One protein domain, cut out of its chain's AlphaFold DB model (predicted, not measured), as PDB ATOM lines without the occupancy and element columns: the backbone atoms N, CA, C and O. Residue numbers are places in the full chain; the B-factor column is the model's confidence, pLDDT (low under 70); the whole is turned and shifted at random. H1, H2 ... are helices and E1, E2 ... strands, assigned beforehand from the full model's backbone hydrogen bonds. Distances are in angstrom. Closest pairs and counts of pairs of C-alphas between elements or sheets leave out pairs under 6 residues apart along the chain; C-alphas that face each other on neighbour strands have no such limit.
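What this domain is: This is residues 17 to 76 of the 77 residues of an uncharacterized protein of Orenia metallireducens (UniProt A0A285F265). A long arm, residues 57 to 76, sticks out from a small head and ends in the longest helix, H4. The head holds H1, the short H2 and H3, with the strand E1 leading out of it into the arm; residues 17 to 18 fold back beside residues 53 to 54 of E1, antiparallel. The printed part has 60 residues, with four named helices and one named strand in the order H1, H2, H3, E1, H4, mostly helix. The whole is extended, with a radius of gyration of the C-alphas of 17.7 A, and spans 56 by 23 by 16 A, the arm making the length.

Where its parts are: H4, residues 64 to 74, is 15.4 A long and ends at C-alpha 74 (210.563, 196.921, 164.496). E1 is residues 53 to 56, 9.4 A. H3, residues 40 to 49, is 14.2 A long, and H2, residues 34 to 37, 5.2 A. H1, residues 22 to 31, is 14.1 A long and begins at C-alpha 22 (169.084, 196.510, 150.708).

How they stand to each other: H4 stands free and is apart from H1, H2, H3 and E1. E1 pairs with no named strand; its closest C-alphas to H3 are those of Ile 53 and Leu 47, 5.7 A apart. H2 and H3 only just touch, only at the corner by their link, with 3 pairs of C-alphas within 8 A, the closest Arg 37 and Val 43 at 6.1 A. H1 and H3 are close but not clearly touching, Val 29 and Val 43 closest at 7.2 A between C-alphas, and only just about perpendicular at 70.4 degrees. In H1, H3 and H4 every O i to N i+4 pair is within hydrogen-bond range; H2 is too short for such a pair, and its 1 O i to N i+3 pair is within range.

The domain as a whole: The C-alphas of Ser 31 and Arg 76 are the two farthest apart, at 56.1 A. The printed part has no cut, and no link is long. Residues 57 to 76 have pLDDT under 70.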
ATOM      1  N   ARG A  17     178.326 197.789 158.211       84.31
ATOM      2  CA  ARG A  17     177.495 196.599 158.030       84.31
ATOM      3  C   ARG A  17     176.041 197.006 157.842       84.31
ATOM      4  O   ARG A  17     175.570 197.887 158.553       84.31
ATOM      5  N   TYR A  18     175.334 196.357 156.922       85.81
ATOM      6  CA  TYR A  18     173.888 196.518 156.794       85.81
ATOM      7  C   TYR A  18     173.152 195.764 157.905       85.81
ATOM      8  O   TYR A  18     173.449 194.604 158.179       85.81
ATOM      9  N   ASN A  19     172.162 196.422 158.504       89.75
ATOM     10  CA  ASN A  19     171.268 195.837 159.507       89.75
ATOM     11  C   ASN A  19     169.849 195.611 158.975       89.75
ATOM     12  O   ASN A  19     168.997 195.069 159.675       89.75
ATOM     13  N   ALA A  20     169.593 196.027 157.735       88.62
ATOM     14  CA  ALA A  20     168.321 195.867 157.056       88.62
ATOM     15  C   ALA A  20     168.543 195.382 155.617       88.62
ATOM     16  O   ALA A  20     169.631 195.579 155.064       88.62
ATOM     17  N   PRO A  21     167.521 194.791 154.976       89.50
ATOM     18  CA  PRO A  21     167.596 194.421 153.571       89.50
ATOM     19  C   PRO A  21     167.885 195.636 152.685       89.50
ATOM     20  O   PRO A  21     167.303 196.707 152.869       89.50
ATOM     21  N   GLU A  22     168.699 195.446 151.647       85.12
ATOM     22  CA  GLU A  22     169.084 196.510 150.708       85.12
ATOM     23  C   GLU A  22     167.875 197.249 150.123       85.12
ATOM     24  O   GLU A  22     167.889 198.468 149.979       85.12
ATOM     25  N   ARG A  23     166.781 196.530 149.842       88.94
ATOM     26  CA  ARG A  23     165.541 197.122 149.324       88.94
ATOM     27  C   ARG A  23     164.904 198.111 150.303       88.94
ATOM     28  O   ARG A  23     164.340 199.114 149.867       88.94
ATOM     29  N   GLU A  24     164.963 197.836 151.604       90.00
ATOM     30  CA  GLU A  24     164.434 198.748 152.624       90.00
ATOM     31  C   GLU A  24     165.308 199.989 152.754       90.00
ATOM     32  O   GLU A  24     164.792 201.105 152.774       90.00
ATOM     33  N   ILE A  25     166.625 199.799 152.725       89.00
ATOM     34  CA  ILE A  25     167.603 200.888 152.720       89.00
ATOM     35  C   ILE A  25     167.403 201.769 151.492       89.00
ATOM     36  O   ILE A  25     167.303 202.985 151.614       89.00
ATOM     37  N   TRP A  26     167.259 201.171 150.311       89.81
ATOM     38  CA  TRP A  26     167.021 201.895 149.069       89.81
ATOM     39  C   TRP A  26     165.711 202.685 149.117       89.81
ATOM     40  O   TRP A  26     165.681 203.861 148.752       89.81
ATOM     41  N   LYS A  27     164.628 202.078 149.615       93.81
ATOM     42  CA  LYS A  27     163.344 202.765 149.795       93.81
ATOM     43  C   LYS A  27     163.474 203.940 150.767       93.81
ATOM     44  O   LYS A  27     162.939 205.012 150.493       93.81
ATOM     45  N   PHE A  28     164.200 203.753 151.867       93.19
ATOM     46  CA  PHE A  28     164.456 204.804 152.843       93.19
ATOM     47  C   PHE A  28     165.278 205.947 152.238       93.19
ATOM     48  O   PHE A  28     164.846 207.095 152.306       93.19
ATOM     49  N   VAL A  29     166.401 205.648 151.580       90.62
ATOM     50  CA  VAL A  29     167.250 206.657 150.934       90.62
ATOM     51  C   VAL A  29     166.438 207.461 149.919       90.62
ATOM     52  O   VAL A  29     166.478 208.683 149.961       90.62
ATOM     53  N   ASN A  30     165.623 206.818 149.077       92.50
ATOM     54  CA  ASN A  30     164.777 207.526 148.104       92.50
ATOM     55  C   ASN A  30     163.654 208.365 148.729       92.50
ATOM     56  O   ASN A  30     163.152 209.278 148.078       92.50
ATOM     57  N   SER A  31     163.268 208.080 149.974       93.94
ATOM     58  CA  SER A  31     162.313 208.903 150.722       93.94
ATOM     59  C   SER A  31     162.940 210.161 151.333       93.94
ATOM     60  O   SER A  31     162.214 211.036 151.802       93.94
ATOM     61  N   LEU A  32     164.276 210.273 151.332       93.00
ATOM     62  CA  LEU A  32     164.964 211.445 151.861       93.00
ATOM     63  C   LEU A  32     164.752 212.671 150.954       93.00
ATOM     64  O   LEU A  32     164.722 212.538 149.719       93.00
ATOM     65  N   PRO A  33     164.678 213.882 151.546       93.69
ATOM     66  CA  PRO A  33     164.706 215.126 150.787       93.69
ATOM     67  C   PRO A  33     165.897 215.151 149.817       93.69
ATOM     68  O   PRO A  33     166.956 214.616 150.159       93.69
ATOM     69  N   PRO A  34     165.744 215.736 148.616       89.94
ATOM     70  CA  PRO A  34     166.795 215.743 147.599       89.94
ATOM     71  C   PRO A  34     168.113 216.316 148.130       89.94
ATOM     72  O   PRO A  34     169.136 215.671 147.949       89.94
ATOM     73  N   GLU A  35     168.063 217.410 148.892       90.12
ATOM     74  CA  GLU A  35     169.226 218.057 149.530       90.12
ATOM     75  C   GLU A  35     170.047 217.074 150.384       90.12
ATOM     76  O   GLU A  35     171.274 217.060 150.351       90.12
ATOM     77  N   LYS A  36     169.366 216.165 151.096       82.38
ATOM     78  CA  LYS A  36     170.013 215.174 151.968       82.38
ATOM     79  C   LYS A  36     170.634 214.004 151.218       82.38
ATOM     80  O   LYS A  36     171.402 213.238 151.793       82.38
ATOM     81  N   ARG A  37     170.267 213.823 149.948       87.75
ATOM     82  CA  ARG A  37     170.808 212.777 149.071       87.75
ATOM     83  C   ARG A  37     172.037 213.235 148.297       87.75
ATOM     84  O   ARG A  37     172.718 212.387 147.728       87.75
ATOM     85  N   GLU A  38     172.334 214.533 148.283       87.12
ATOM     86  CA  GLU A  38     173.475 215.091 147.545       87.12
ATOM     87  C   GLU A  38     174.823 214.719 148.180       87.12
ATOM     88  O   GLU A  38     175.837 214.641 147.489       87.12
ATOM     89  N   SER A  39     174.838 214.425 149.484       84.62
ATOM     90  CA  SER A  39     176.042 214.051 150.226       84.62
ATOM     91  C   SER A  39     175.969 212.613 150.734       84.62
ATOM     92  O   SER A  39     175.201 212.286 151.637       84.62
ATOM     93  N   ILE A  40     176.844 211.750 150.214       82.06
ATOM     94  CA  ILE A  40     176.984 210.360 150.685       82.06
ATOM     95  C   ILE A  40     177.336 210.302 152.179       82.06
ATOM     96  O   ILE A  40     176.853 209.410 152.880       82.06
ATOM     97  N   ALA A  41     178.138 211.246 152.685       82.38
ATOM     98  CA  ALA A  41     178.455 211.328 154.111       82.38
ATOM     99  C   ALA A  41     177.190 211.558 154.950       82.38
ATOM    100  O   ALA A  41     176.978 210.872 155.950       82.38
ATOM    101  N   GLU A  42     176.327 212.475 154.509       87.00
ATOM    102  CA  GLU A  42     175.072 212.783 155.197       87.00
ATOM    103  C   GLU A  42     174.104 211.596 155.149       87.00
ATOM    104  O   GLU A  42     173.591 211.172 156.186       87.00
ATOM    105  N   VAL A  43     173.934 210.972 153.977       89.56
ATOM    106  CA  VAL A  43     173.134 209.745 153.830       89.56
ATOM    107  C   VAL A  43     173.636 208.643 154.769       89.56
ATOM    108  O   VAL A  43     172.836 208.011 155.460       89.56
ATOM    109  N   SER A  44     174.952 208.433 154.843       84.06
ATOM    110  CA  SER A  44     175.553 207.393 155.688       84.06
ATOM    111  C   SER A  44     175.316 207.657 157.178       84.06
ATOM    112  O   SER A  44     174.960 206.740 157.918       84.06
ATOM    113  N   GLN A  45     175.432 208.912 157.627       86.25
ATOM    114  CA  GLN A  45     175.117 209.287 159.009       86.25
ATOM    115  C   GLN A  45     173.638 209.083 159.342       86.25
ATOM    116  O   GLN A  45     173.320 208.584 160.421       86.25
ATOM    117  N   ILE A  46     172.728 209.437 158.431       91.31
ATOM    118  CA  ILE A  46     171.286 209.247 158.633       91.31
ATOM    119  C   ILE A  46     170.954 207.754 158.729       91.31
ATOM    120  O   ILE A  46     170.196 207.352 159.613       91.31
ATOM    121  N   LEU A  47     171.529 206.926 157.851       90.81
ATOM    122  CA  LEU A  47     171.357 205.473 157.895       90.81
ATOM    123  C   LEU A  47     171.864 204.885 159.216       90.81
ATOM    124  O   LEU A  47     171.180 204.044 159.796       90.81
ATOM    125  N   ALA A  48     173.006 205.362 159.719       89.25
ATOM    126  CA  ALA A  48     173.559 204.926 160.999       89.25
ATOM    127  C   ALA A  48     172.676 205.348 162.184       89.25
ATOM    128  O   ALA A  48     172.305 204.519 163.008       89.25
ATOM    129  N   GLN A  49     172.243 206.613 162.230       91.06
ATOM    130  CA  GLN A  49     171.338 207.119 163.276       91.06
ATOM    131  C   GLN A  49     169.993 206.388 163.307       91.06
ATOM    132  O   GLN A  49     169.376 206.254 164.362       91.06
ATOM    133  N   LYS A  50     169.510 205.936 162.147       91.94
ATOM    134  CA  LYS A  50     168.269 205.165 162.018       91.94
ATOM    135  C   LYS A  50     168.461 203.660 162.224       91.94
ATOM    136  O   LYS A  50     167.473 202.936 162.186       91.94
ATOM    137  N   GLY A  51     169.694 203.199 162.439       91.00
ATOM    138  CA  GLY A  51     170.017 201.793 162.677       91.00
ATOM    139  C   GLY A  51     169.999 200.911 161.427       91.00
ATOM    140  O   GLY A  51     170.052 199.693 161.557       91.00
ATOM    141  N   TYR A  52     169.942 201.489 160.222       90.00
ATOM    142  CA  TYR A  52     170.008 200.736 158.962       90.00
ATOM    143  C   TYR A  52     171.417 200.220 158.661       90.00
ATOM    144  O   TYR A  52     171.564 199.201 157.980       90.00
ATOM    145  N   ILE A  53     172.442 200.918 159.158       88.06
ATOM    146  CA  ILE A  53     173.837 200.483 159.093       88.06
ATOM    147  C   ILE A  53     174.519 200.642 160.447       88.06
ATOM    148  O   ILE A  53     174.215 201.572 161.188       88.06
ATOM    149  N   ASP A  54     175.500 199.789 160.715       85.19
ATOM    150  CA  ASP A  54     176.482 199.993 161.774       85.19
ATOM    151  C   ASP A  54     177.801 200.441 161.163       85.19
ATOM    152  O   ASP A  54     178.441 199.687 160.424       85.19
ATOM    153  N   LEU A  55     178.230 201.657 161.496       79.00
ATOM    154  CA  LEU A  55     179.573 202.127 161.174       79.00
ATOM    155  C   LEU A  55     180.570 201.371 162.056       79.00
ATOM    156  O   LEU A  55     180.458 201.370 163.282       79.00
ATOM    157  N   LYS A  56     181.557 200.719 161.444       72.75
ATOM    158  CA  LYS A  56     182.656 200.108 162.188       72.75
ATOM    159  C   LYS A  56     183.680 201.205 162.492       72.75
ATOM    160  O   LYS A  56     184.139 201.857 161.556       72.75
ATOM    161  N   PRO A  57     184.083 201.388 163.761       58.47
ATOM    162  CA  PRO A  57     185.039 202.419 164.173       58.47
ATOM    163  C   PRO A  57     186.476 202.158 163.694       58.47
ATOM    164  O   PRO A  57     187.394 202.848 164.124       58.47
ATOM    165  N   ASP A  58     186.688 201.172 162.821       55.66
ATOM    166  CA  ASP A  58     187.992 200.820 162.271       55.66
ATOM    167  C   ASP A  58     188.393 201.860 161.210       55.66
ATOM    168  O   ASP A  58     188.382 201.611 160.004       55.66
ATOM    169  N   PHE A  59     188.698 203.073 161.673       51.28
ATOM    170  CA  PHE A  59     189.400 204.100 160.917       51.28
ATOM    171  C   PHE A  59     190.869 203.678 160.792       51.28
ATOM    172  O   PHE A  59     191.751 204.276 161.402       51.28
ATOM    173  N   SER A  60     191.162 202.615 160.039       46.78
ATOM    174  CA  SER A  60     192.551 202.353 159.660       46.78
ATOM    175  C   SER A  60     192.901 203.271 158.496       46.78
ATOM    176  O   SER A  60     192.819 202.884 157.335       46.78
ATOM    177  N   THR A  61     193.292 204.505 158.814       51.16
ATOM    178  CA  THR A  61     194.019 205.394 157.889       51.16
ATOM    179  C   THR A  61     195.424 204.861 157.588       51.16
ATOM    180  O   THR A  61     196.127 205.406 156.748       51.16
ATOM    181  N   ILE A  62     195.846 203.808 158.292       49.50
ATOM    182  CA  ILE A  62     197.063 203.070 157.998       49.50
ATOM    183  C   ILE A  62     196.700 202.040 156.925       49.50
ATOM    184  O   ILE A  62     195.996 201.062 157.201       49.50
ATOM    185  N   ASP A  63     197.137 202.285 155.690       54.59
ATOM    186  CA  ASP A  63     197.200 201.249 154.664       54.59
ATOM    187  C   ASP A  63     197.918 200.031 155.257       54.59
ATOM    188  O   ASP A  63     198.967 200.173 155.883       54.59
ATOM    189  N   ARG A  64     197.357 198.824 155.104       56.34
ATOM    190  CA  ARG A  64     197.946 197.606 155.699       56.34
ATOM    191  C   ARG A  64     199.400 197.396 155.273       56.34
ATOM    192  O   ARG A  64     200.189 196.919 156.074       56.34
ATOM    193  N   GLU A  65     199.760 197.854 154.076       57.31
ATOM    194  CA  GLU A  65     201.140 197.873 153.576       57.31
ATOM    195  C   GLU A  65     202.086 198.709 154.457       57.31
ATOM    196  O   GLU A  65     203.233 198.327 154.675       57.31
ATOM    197  N   LEU A  66     201.604 199.822 155.011       60.53
ATOM    198  CA  LEU A  66     202.371 200.718 155.877       60.53
ATOM    199  C   LEU A  66     202.523 200.129 157.291       60.53
ATOM    200  O   LEU A  66     203.583 200.247 157.903       60.53
ATOM    201  N   LEU A  67     201.495 199.424 157.782       60.78
ATOM    202  CA  LEU A  67     201.557 198.680 159.045       60.78
ATOM    203  C   LEU A  67     202.543 197.505 158.965       60.78
ATOM    204  O   LEU A  67     203.348 197.320 159.877       60.78
ATOM    205  N   ASP A  68     202.495 196.735 157.877       60.56
ATOM    206  CA  ASP A  68     203.383 195.591 157.669       60.56
ATOM    207  C   ASP A  68     204.848 196.043 157.551       60.56
ATOM    208  O   ASP A  68     205.725 195.454 158.186       60.56
ATOM    209  N   ALA A  69     205.118 197.147 156.841       63.06
ATOM    210  CA  ALA A  69     206.457 197.734 156.754       63.06
ATOM    211  C   ALA A  69     207.001 198.192 158.123       63.06
ATOM    212  O   ALA A  69     208.160 197.935 158.449       63.06
ATOM    213  N   GLN A  70     206.160 198.815 158.956       61.34
ATOM    214  CA  GLN A  70     206.538 199.259 160.302       61.34
ATOM    215  C   GLN A  70     206.807 198.080 161.256       61.34
ATOM    216  O   GLN A  70     207.709 198.134 162.093       61.34
ATOM    217  N   LEU A  71     206.031 196.995 161.142       67.25
ATOM    218  CA  LEU A  71     206.240 195.776 161.929       67.25
ATOM    219  C   LEU A  71     207.521 195.037 161.523       67.25
ATOM    220  O   LEU A  71     208.204 194.495 162.392       67.25
ATOM    221  N   GLU A  72     207.856 195.022 160.233       65.38
ATOM    222  CA  GLU A  72     209.103 194.446 159.717       65.38
ATOM    223  C   GLU A  72     210.329 195.240 160.203       65.38
ATOM    224  O   GLU A  72     211.322 194.644 160.618       65.38
ATOM    225  N   GLU A  73     210.249 196.575 160.227       66.62
ATOM    226  CA  GLU A  73     211.309 197.451 160.748       66.62
ATOM    227  C   GLU A  73     211.548 197.228 162.251       66.62
ATOM    228  O   GLU A  73     212.682 197.005 162.672       66.62
ATOM    229  N   ASN A  74     210.478 197.162 163.051       67.12
ATOM    230  CA  ASN A  74     210.563 196.921 164.496       67.12
ATOM    231  C   ASN A  74     211.086 195.521 164.870       67.12
ATOM    232  O   ASN A  74     211.531 195.321 165.996       67.12
ATOM    233  N   ARG A  75     211.035 194.541 163.957       67.38
ATOM    234  CA  ARG A  75     211.609 193.194 164.163       67.38
ATOM    235  C   ARG A  75     213.106 193.114 163.862       67.38
ATOM    236  O   ARG A  75     213.710 192.079 164.143       67.38
ATOM    237  N   ARG A  76     213.696 194.151 163.259       58.66
ATOM    238  CA  ARG A  76     215.120 194.201 162.888       58.66
ATOM    239  C   ARG A  76     216.000 194.958 163.890       58.66
ATOM    240  O   ARG A  76     217.193 195.099 163.620       58.66
TER     241      ARG A  76